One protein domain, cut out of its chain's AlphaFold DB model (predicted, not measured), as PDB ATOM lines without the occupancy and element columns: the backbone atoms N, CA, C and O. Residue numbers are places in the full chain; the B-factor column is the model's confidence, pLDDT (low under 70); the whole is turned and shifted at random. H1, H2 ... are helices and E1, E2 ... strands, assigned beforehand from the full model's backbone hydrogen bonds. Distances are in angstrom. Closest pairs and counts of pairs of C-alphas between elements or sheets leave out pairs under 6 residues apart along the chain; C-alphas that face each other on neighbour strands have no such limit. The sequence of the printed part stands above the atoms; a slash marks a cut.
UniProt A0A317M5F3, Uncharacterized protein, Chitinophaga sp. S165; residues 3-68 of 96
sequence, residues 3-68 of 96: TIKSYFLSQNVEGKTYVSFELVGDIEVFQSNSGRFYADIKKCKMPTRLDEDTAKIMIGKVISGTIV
ATOM      1  N   THR A   3      32.332  30.534  44.374       96.75
ATOM      2  CA  THR A   3      32.386  31.841  43.707       96.75
ATOM      3  C   THR A   3      31.261  32.734  44.205       96.75
ATOM      4  O   THR A   3      30.122  32.289  44.345       96.75
ATOM      5  N   ILE A   4      31.558  34.012  44.433       96.62
ATOM      6  CA  ILE A   4      30.542  35.035  44.699       96.62
ATOM      7  C   ILE A   4      29.913  35.424  43.359       96.62
ATOM      8  O   ILE A   4      30.528  36.129  42.559       96.62
ATOM      9  N   LYS A   5      28.704  34.936  43.077       96.88
ATOM     10  CA  LYS A   5      28.039  35.143  41.783       96.88
ATOM     11  C   LYS A   5      27.293  36.470  41.706       96.88
ATOM     12  O   LYS A   5      27.324  37.122  40.664       96.88
ATOM     13  N   SER A   6      26.601  36.836  42.778       96.50
ATOM     14  CA  SER A   6      25.770  38.039  42.866       96.50
ATOM     15  C   SER A   6      25.531  38.418  44.335       96.50
ATOM     16  O   SER A   6      26.049  37.763  45.246       96.50
ATOM     17  N   TYR A   7      24.760  39.478  44.585       96.00
ATOM     18  CA  TYR A   7      24.275  39.827  45.919       96.00
ATOM     19  C   TYR A   7      22.786  40.191  45.889       96.00
ATOM     20  O   TYR A   7      22.235  40.561  44.854       96.00
ATOM     21  N   PHE A   8      22.150  40.117  47.054       93.50
ATOM     22  CA  PHE A   8      20.764  40.504  47.287       93.50
ATOM     23  C   PHE A   8      20.672  41.459  48.471       93.50
ATOM     24  O   PHE A   8      21.323  41.242  49.496       93.50
ATOM     25  N   LEU A   9      19.779  42.441  48.374       93.00
ATOM     26  CA  LEU A   9      19.296  43.188  49.530       93.00
ATOM     27  C   LEU A   9      18.218  42.347  50.220       93.00
ATOM     28  O   LEU A   9      17.142  42.120  49.674       93.00
ATOM     29  N   SER A  10      18.547  41.811  51.388       87.81
ATOM     30  CA  SER A  10      17.659  40.975  52.199       87.81
ATOM     31  C   SER A  10      17.211  41.747  53.433       87.81
ATOM     32  O   SER A  10      17.947  42.591  53.933       87.81
ATOM     33  N   GLN A  11      16.017  41.456  53.944       88.25
ATOM     34  CA  GLN A  11      15.524  42.042  55.190       88.25
ATOM     35  C   GLN A  11      15.516  40.996  56.299       88.25
ATOM     36  O   GLN A  11      15.240  39.819  56.061       88.25
ATOM     37  N   ASN A  12      15.878  41.411  57.511       85.88
ATOM     38  CA  ASN A  12      15.719  40.576  58.695       85.88
ATOM     39  C   ASN A  12      14.291  40.710  59.261       85.88
ATOM     40  O   ASN A  12      13.492  41.516  58.790       85.88
ATOM     41  N   VAL A  13      13.987  39.941  60.308       85.44
ATOM     42  CA  VAL A  13      12.692  39.995  61.014       85.44
ATOM     43  C   VAL A  13      12.368  41.369  61.621       85.44
ATOM     44  O   VAL A  13      11.206  41.661  61.868       85.44
ATOM     45  N   GLU A  14      13.372  42.226  61.826       87.06
ATOM     46  CA  GLU A  14      13.210  43.601  62.319       87.06
ATOM     47  C   GLU A  14      13.045  44.633  61.183       87.06
ATOM     48  O   GLU A  14      13.006  45.833  61.445       87.06
ATOM     49  N   GLY A  15      13.006  44.203  59.916       86.25
ATOM     50  CA  GLY A  15      12.907  45.087  58.747       86.25
ATOM     51  C   GLY A  15      14.213  45.791  58.354       86.25
ATOM     52  O   GLY A  15      14.227  46.604  57.429       86.25
ATOM     53  N   LYS A  16      15.340  45.483  59.007       88.81
ATOM     54  CA  LYS A  16      16.653  46.028  58.636       88.81
ATOM     55  C   LYS A  16      17.161  45.345  57.375       88.81
ATOM     56  O   LYS A  16      17.237  44.116  57.306       88.81
ATOM     57  N   THR A  17      17.540  46.164  56.398       91.88
ATOM     58  CA  THR A  17      18.115  45.696  55.135       91.88
ATOM     59  C   THR A  17      19.600  45.385  55.318       91.88
ATOM     60  O   THR A  17      20.328  46.160  55.934       91.88
ATOM     61  N   TYR A  18      20.047  44.252  54.786       93.31
ATOM     62  CA  TYR A  18      21.442  43.820  54.772       93.31
ATOM     63  C   TYR A  18      21.788  43.145  53.443       93.31
ATOM     64  O   TYR A  18      20.915  42.639  52.733       93.31
ATOM     65  N   VAL A  19      23.077  43.109  53.112       94.94
ATOM     66  CA  VAL A  19      23.565  42.459  51.893       94.94
ATOM     67  C   VAL A  19      23.820  40.974  52.143       94.94
ATOM     68  O   VAL A  19      24.484  40.590  53.109       94.94
ATOM     69  N   SER A  20      23.330  40.129  51.242       95.50
ATOM     70  CA  SER A  20      23.556  38.683  51.235       95.50
ATOM     71  C   SER A  20      24.160  38.250  49.905       95.50
ATOM     72  O   SER A  20      23.619  38.589  48.855       95.50
ATOM     73  N   PHE A  21      25.266  37.508  49.925       96.06
ATOM     74  CA  PHE A  21      25.887  36.987  48.710       96.06
ATOM     75  C   PHE A  21      25.178  35.740  48.200       96.06
ATOM     76  O   PHE A  21      24.810  34.858  48.977       96.06
ATOM     77  N   GLU A  22      25.058  35.642  46.879       95.88
ATOM     78  CA  GLU A  22      24.818  34.383  46.191       95.88
ATOM     79  C   GLU A  22      26.152  33.684  45.967       95.88
ATOM     80  O   GLU A  22      26.989  34.126  45.175       95.88
ATOM     81  N   LEU A  23      26.347  32.586  46.681       95.94
ATOM     82  CA  LEU A  23      27.506  31.731  46.528       95.94
ATOM     83  C   LEU A  23      27.158  30.578  45.597       95.94
ATOM     84  O   LEU A  23      26.123  29.938  45.784       95.94
ATOM     85  N   VAL A  24      28.029  30.304  44.629       95.44
ATOM     86  CA  VAL A  24      27.903  29.177  43.699       95.44
ATOM     87  C   VAL A  24      29.116  28.262  43.808       95.44
ATOM     88  O   VAL A  24      30.258  28.724  43.829       95.44
ATOM     89  N   GLY A  25      28.860  26.968  43.926       93.00
ATOM     90  CA  GLY A  25      29.862  25.916  44.035       93.00
ATOM     91  C   GLY A  25      29.848  25.017  42.804       93.00
ATOM     92  O   GLY A  25      29.675  25.486  41.681       93.00
ATOM     93  N   ASP A  26      30.033  23.720  43.038       90.25
ATOM     94  CA  ASP A  26      30.114  22.720  41.978       90.25
ATOM     95  C   ASP A  26      28.771  22.485  41.266       90.25
ATOM     96  O   ASP A  26      27.687  22.766  41.789       90.25
ATOM     97  N   ILE A  27      28.870  21.934  40.056       89.81
ATOM     98  CA  ILE A  27      27.732  21.496  39.248       89.81
ATOM     99  C   ILE A  27      27.262  20.118  39.731       89.81
ATOM    100  O   ILE A  27      28.069  19.217  39.955       89.81
ATOM    101  N   GLU A  28      25.950  19.939  39.826       85.69
ATOM    102  CA  GLU A  28      25.284  18.650  39.985       85.69
ATOM    103  C   GLU A  28      24.495  18.307  38.724       85.69
ATOM    104  O   GLU A  28      23.846  19.159  38.121       85.69
ATOM    105  N   VAL A  29      24.553  17.041  38.316       87.62
ATOM    106  CA  VAL A  29      23.813  16.542  37.157       87.62
ATOM    107  C   VAL A  29      22.602  15.762  37.645       87.62
ATOM    108  O   VAL A  29      22.725  14.830  38.435       87.62
ATOM    109  N   PHE A  30      21.438  16.131  37.130       85.25
ATOM    110  CA  PHE A  30      20.155  15.507  37.411       85.25
ATOM    111  C   PHE A  30      19.610  14.855  36.148       85.25
ATOM    112  O   PHE A  30      19.893  15.290  35.031       85.25
ATOM    113  N   GLN A  31      18.803  13.813  36.321       87.31
ATOM    114  CA  GLN A  31      18.066  13.191  35.231       87.31
ATOM    115  C   GLN A  31      16.587  13.560  35.350       87.31
ATOM    116  O   GLN A  31      15.991  13.419  36.415       87.31
ATOM    117  N   SER A  32      15.991  14.048  34.265       85.19
ATOM    118  CA  SER A  32      14.558  14.320  34.195       85.19
ATOM    119  C   SER A  32      13.750  13.023  34.114       85.19
ATOM    120  O   SER A  32      14.245  11.986  33.672       85.19
ATOM    121  N   ASN A  33      12.449  13.112  34.398       78.56
ATOM    122  CA  ASN A  33      11.511  11.999  34.197       78.56
ATOM    123  C   ASN A  33      11.456  11.510  32.734       78.56
ATOM    124  O   ASN A  33      11.076  10.375  32.473       78.56
ATOM    125  N   SER A  34      11.852  12.356  31.774       85.31
ATOM    126  CA  SER A  34      11.968  12.014  30.350       85.31
ATOM    127  C   SER A  34      13.312  11.375  29.969       85.31
ATOM    128  O   SER A  34      13.572  11.154  28.788       85.31
ATOM    129  N   GLY A  35      14.180  11.102  30.948       87.25
ATOM    130  CA  GLY A  35      15.479  10.458  30.767       87.25
ATOM    131  C   GLY A  35      16.610  11.391  30.325       87.25
ATOM    132  O   GLY A  35      17.728  10.917  30.132       87.25
ATOM    133  N   ARG A  36      16.360  12.700  30.176       88.50
ATOM    134  CA  ARG A  36      17.375  13.684  29.761       88.50
ATOM    135  C   ARG A  36      18.186  14.164  30.961       88.50
ATOM    136  O   ARG A  36      17.620  14.461  32.007       88.50
ATOM    137  N   PHE A  37      19.496  14.303  30.785       90.88
ATOM    138  CA  PHE A  37      20.365  14.887  31.803       90.88
ATOM    139  C   PHE A  37      20.373  16.416  31.706       90.88
ATOM    140  O   PHE A  37      20.429  16.969  30.606       90.88
ATOM    141  N   TYR A  38      20.335  17.095  32.848       86.44
ATOM    142  CA  TYR A  38      20.525  18.538  32.965       86.44
ATOM    143  C   TYR A  38      21.420  18.853  34.163       86.44
ATOM    144  O   TYR A  38      21.481  18.095  35.127       86.44
ATOM    145  N   ALA A  39      22.142  19.962  34.075       87.75
ATOM    146  CA  ALA A  39      23.033  20.426  35.125       87.75
ATOM    147  C   ALA A  39      22.351  21.530  35.941       87.75
ATOM    148  O   ALA A  39      21.729  22.423  35.365       87.75
ATOM    149  N   ASP A  40      22.508  21.486  37.258       87.50
ATOM    150  CA  ASP A  40      22.231  22.598  38.167       87.50
ATOM    151  C   ASP A  40      23.491  22.908  38.981       87.50
ATOM    152  O   ASP A  40      24.428  22.113  39.032       87.50
ATOM    153  N   ILE A  41      23.557  24.081  39.596       89.69
ATOM    154  CA  ILE A  41      24.713  24.516  40.379       89.69
ATOM    155  C   ILE A  41      24.328  24.554  41.849       89.69
ATOM    156  O   ILE A  41      23.327  25.172  42.226       89.69
ATOM    157  N   LYS A  42      25.168  23.968  42.707       91.38
ATOM    158  CA  LYS A  42      25.020  24.134  44.153       91.38
ATOM    159  C   LYS A  42      25.139  25.605  44.495       91.38
ATOM    160  O   LYS A  42      26.167  26.226  44.231       91.38
ATOM    161  N   LYS A  43      24.102  26.162  45.113       92.81
ATOM    162  CA  LYS A  43      24.085  27.568  45.508       92.81
ATOM    163  C   LYS A  43      23.500  27.764  46.890       92.81
ATOM    164  O   LYS A  43      22.573  27.063  47.292       92.81
ATOM    165  N   CYS A  44      24.021  28.747  47.608       92.56
ATOM    166  CA  CYS A  44      23.490  29.157  48.901       92.56
ATOM    167  C   CYS A  44      23.588  30.672  49.074       92.56
ATOM    168  O   CYS A  44      24.415  31.336  48.449       92.56
ATOM    169  N   LYS A  45      22.749  31.218  49.956       92.75
ATOM    170  CA  LYS A  45      22.829  32.620  50.366       92.75
ATOM    171  C   LYS A  45      23.656  32.743  51.638       92.75
ATOM    172  O   LYS A  45      23.387  32.022  52.599       92.75
ATOM    173  N   MET A  46      24.607  33.671  51.657       92.75
ATOM    174  CA  MET A  46      25.432  33.956  52.829       92.75
ATOM    175  C   MET A  46      25.281  35.427  53.238       92.75
ATOM    176  O   MET A  46      25.654  36.306  52.458       92.75
ATOM    177  N   PRO A  47      24.754  35.724  54.442       93.50
ATOM    178  CA  PRO A  47      24.656  37.095  54.924       93.50
ATOM    179  C   PRO A  47      26.051  37.693  55.108       93.50
ATOM    180  O   PRO A  47      26.996  37.010  55.508       93.50
ATOM    181  N   THR A  48      26.168  38.988  54.847       91.94
ATOM    182  CA  THR A  48      27.430  39.719  54.937       91.94
ATOM    183  C   THR A  48      27.278  40.930  55.846       91.94
ATOM    184  O   THR A  48      26.169  41.371  56.145       91.94
ATOM    185  N   ARG A  49      28.413  41.477  56.279       92.00
ATOM    186  CA  ARG A  49      28.477  42.766  56.985       92.00
ATOM    187  C   ARG A  49      28.842  43.924  56.051       92.00
ATOM    188  O   ARG A  49      29.191  44.992  56.536       92.00
ATOM    189  N   LEU A  50      28.847  43.685  54.741       92.88
ATOM    190  CA  LEU A  50      29.305  44.647  53.746       92.88
ATOM    191  C   LEU A  50      28.154  45.554  53.311       92.88
ATOM    192  O   LEU A  50      26.995  45.135  53.294       92.88
ATOM    193  N   ASP A  51      28.497  46.782  52.934       93.69
ATOM    194  CA  ASP A  51      27.617  47.638  52.146       93.69
ATOM    195  C   ASP A  51      27.546  47.168  50.683       93.69
ATOM    196  O   ASP A  51      28.283  46.281  50.236       93.69
ATOM    197  N   GLU A  52      26.617  47.756  49.936       93.75
ATOM    198  CA  GLU A  52      26.335  47.360  48.561       93.75
ATOM    199  C   GLU A  52      27.510  47.622  47.607       93.75
ATOM    200  O   GLU A  52      27.786  46.813  46.719       93.75
ATOM    201  N   ASP A  53      28.227  48.727  47.792       95.31
ATOM    202  CA  ASP A  53      29.311  49.123  46.892       95.31
ATOM    203  C   ASP A  53      30.532  48.222  47.071       95.31
ATOM    204  O   ASP A  53      31.121  47.749  46.094       95.31
ATOM    205  N   THR A  54      30.841  47.864  48.314       94.56
ATOM    206  CA  THR A  54      31.865  46.869  48.633       94.56
ATOM    207  C   THR A  54      31.457  45.484  48.137       94.56
ATOM    208  O   THR A  54      32.284  44.746  47.597       94.56
ATOM    209  N   ALA A  55      30.177  45.118  48.256       94.06
ATOM    210  CA  ALA A  55      29.666  43.842  47.767       94.06
ATOM    211  C   ALA A  55      29.801  43.690  46.244       94.06
ATOM    212  O   ALA A  55      30.200  42.618  45.781       94.06
ATOM    213  N   LYS A  56      29.560  44.755  45.465       95.00
ATOM    214  CA  LYS A  56      29.764  44.768  44.003       95.00
ATOM    215  C   LYS A  56      31.199  44.415  43.618       95.00
ATOM    216  O   LYS A  56      31.405  43.624  42.701       95.00
ATOM    217  N   ILE A  57      32.185  44.941  44.345       97.00
ATOM    218  CA  ILE A  57      33.615  44.677  44.097       97.00
ATOM    219  C   ILE A  57      33.978  43.202  44.350       97.00
ATOM    220  O   ILE A  57      34.949  42.682  43.797       97.00
ATOM    221  N   MET A  58      33.218  42.507  45.199       95.75
ATOM    222  CA  MET A  58      33.480  41.111  45.551       95.75
ATOM    223  C   MET A  58      32.898  40.108  44.547       95.75
ATOM    224  O   MET A  58      33.291  38.940  44.578       95.75
ATOM    225  N   ILE A  59      32.008  40.536  43.646       96.31
ATOM    226  CA  ILE A  59      31.436  39.669  42.609       96.31
ATOM    227  C   ILE A  59      32.554  39.107  41.719       96.31
ATOM    228  O   ILE A  59      33.445  39.825  41.272       96.31
ATOM    229  N   GLY A  60      32.500  37.804  41.456       95.69
ATOM    230  CA  GLY A  60      33.485  37.072  40.659       95.69
ATOM    231  C   GLY A  60      34.691  36.570  41.452       95.69
ATOM    232  O   GLY A  60      35.455  35.760  40.927       95.69
ATOM    233  N   LYS A  61      34.864  36.981  42.717       96.19
ATOM    234  CA  LYS A  61      35.915  36.416  43.572       96.19
ATOM    235  C   LYS A  61      35.583  34.990  43.992       96.19
ATOM    236  O   LYS A  61      34.420  34.628  44.186       96.19
ATOM    237  N   VAL A  62      36.642  34.209  44.180       94.94
ATOM    238  CA  VAL A  62      36.585  32.823  44.640       94.94
ATOM    239  C   VAL A  62      37.077  32.755  46.081       94.94
ATOM    240  O   VAL A  62      38.103  33.342  46.423       94.94
ATOM    241  N   ILE A  63      36.344  32.031  46.917       93.56
ATOM    242  CA  ILE A  63      36.701  31.708  48.296       93.56
ATOM    243  C   ILE A  63      36.958  30.200  48.424       93.56
ATOM    244  O   ILE A  63      36.444  29.387  47.641       93.56
ATOM    245  N   SER A  64      37.798  29.821  49.391       94.25
ATOM    246  CA  SER A  64      38.001  28.415  49.765       94.25
ATOM    247  C   SER A  64      36.697  27.801  50.284       94.25
ATOM    248  O   SER A  64      35.730  28.514  50.500       94.25
ATOM    249  N   GLY A  65      36.643  26.480  50.430       91.62
ATOM    250  CA  GLY A  65      35.442  25.782  50.887       91.62
ATOM    251  C   GLY A  65      34.578  25.204  49.765       91.62
ATOM    252  O   GLY A  65      34.950  25.176  48.579       91.62
ATOM    253  N   THR A  66      33.423  24.685  50.167       92.75
ATOM    254  CA  THR A  66      32.459  23.969  49.325       92.75
ATOM    255  C   THR A  66      31.025  24.236  49.786       92.75
ATOM    256  O   THR A  66      30.794  24.713  50.894       92.75
ATOM    257  N   ILE A  67      30.048  23.948  48.931       92.94
ATOM    258  CA  ILE A  67      28.632  23.990  49.295       92.94
ATOM    259  C   ILE A  67      28.162  22.554  49.496       92.94
ATOM    260  O   ILE A  67      28.226  21.729  48.581       92.94
ATOM    261  N   VAL A  68      27.675  22.257  50.696       89.94
ATOM    262  CA  VAL A  68      27.182  20.929  51.067       89.94
ATOM    263  C   VAL A  68      25.678  20.941  51.258       89.94
ATOM    264  O   VAL A  68      25.093  21.918  51.729       89.94
TER     265      VAL A  68
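AT A GLANCE: This is residues 3 to 68 of the 96 residues of an uncharacterized protein of Chitinophaga sp. S165 (UniProt A0A317M5F3). A long, strongly twisted sheet of three strands makes the length, with the short helix H1 over E1 and E2 and the last strand, E4, coming back near E2 and E3. The printed part has 66 residues, in order E1 E2 E3 H1 E4, mostly strand; E1 - E2 - E3 is a meander, each strand the antiparallel neighbour of the one before. It is loose, radius of gyration of the C-alphas 15.0 A, spanning 45 by 27 by 18 A.

HOW THE PARTS SIT: E1, residues 3 to 11, and E2, residues 17 to 31, form a hairpin, with N 5 and O 22 within hydrogen-bond range at 2.8 A. E2, which bends by 69 degrees at residue 26, forms another with E3, residues 37 to 47, with N 28 and O 40 at 2.8 A. H1, residues 52 to 58, is on the sheet at a height of 8.7 A; its O i to N i+4 pairs are within range. E4, residues 66 to 68, pairs with no named strand; its closest C-alpha to E2 is Ile 67, 5.7 A from that of Gly 25.

IN THESE COORDINATES: E1 begins at C-alpha 3 (32.386, 31.841, 43.707); E4 ends at C-alpha 68 (27.182, 20.929, 51.067). E2 is 38.1 A long, E3 32.3 A.

THE WHOLE: The farthest C-alphas, Glu 14 and Gly 35, are 45.8 A apart. The printed part has no cut, no link is long, and no printed residue is under 70 in pLDDT.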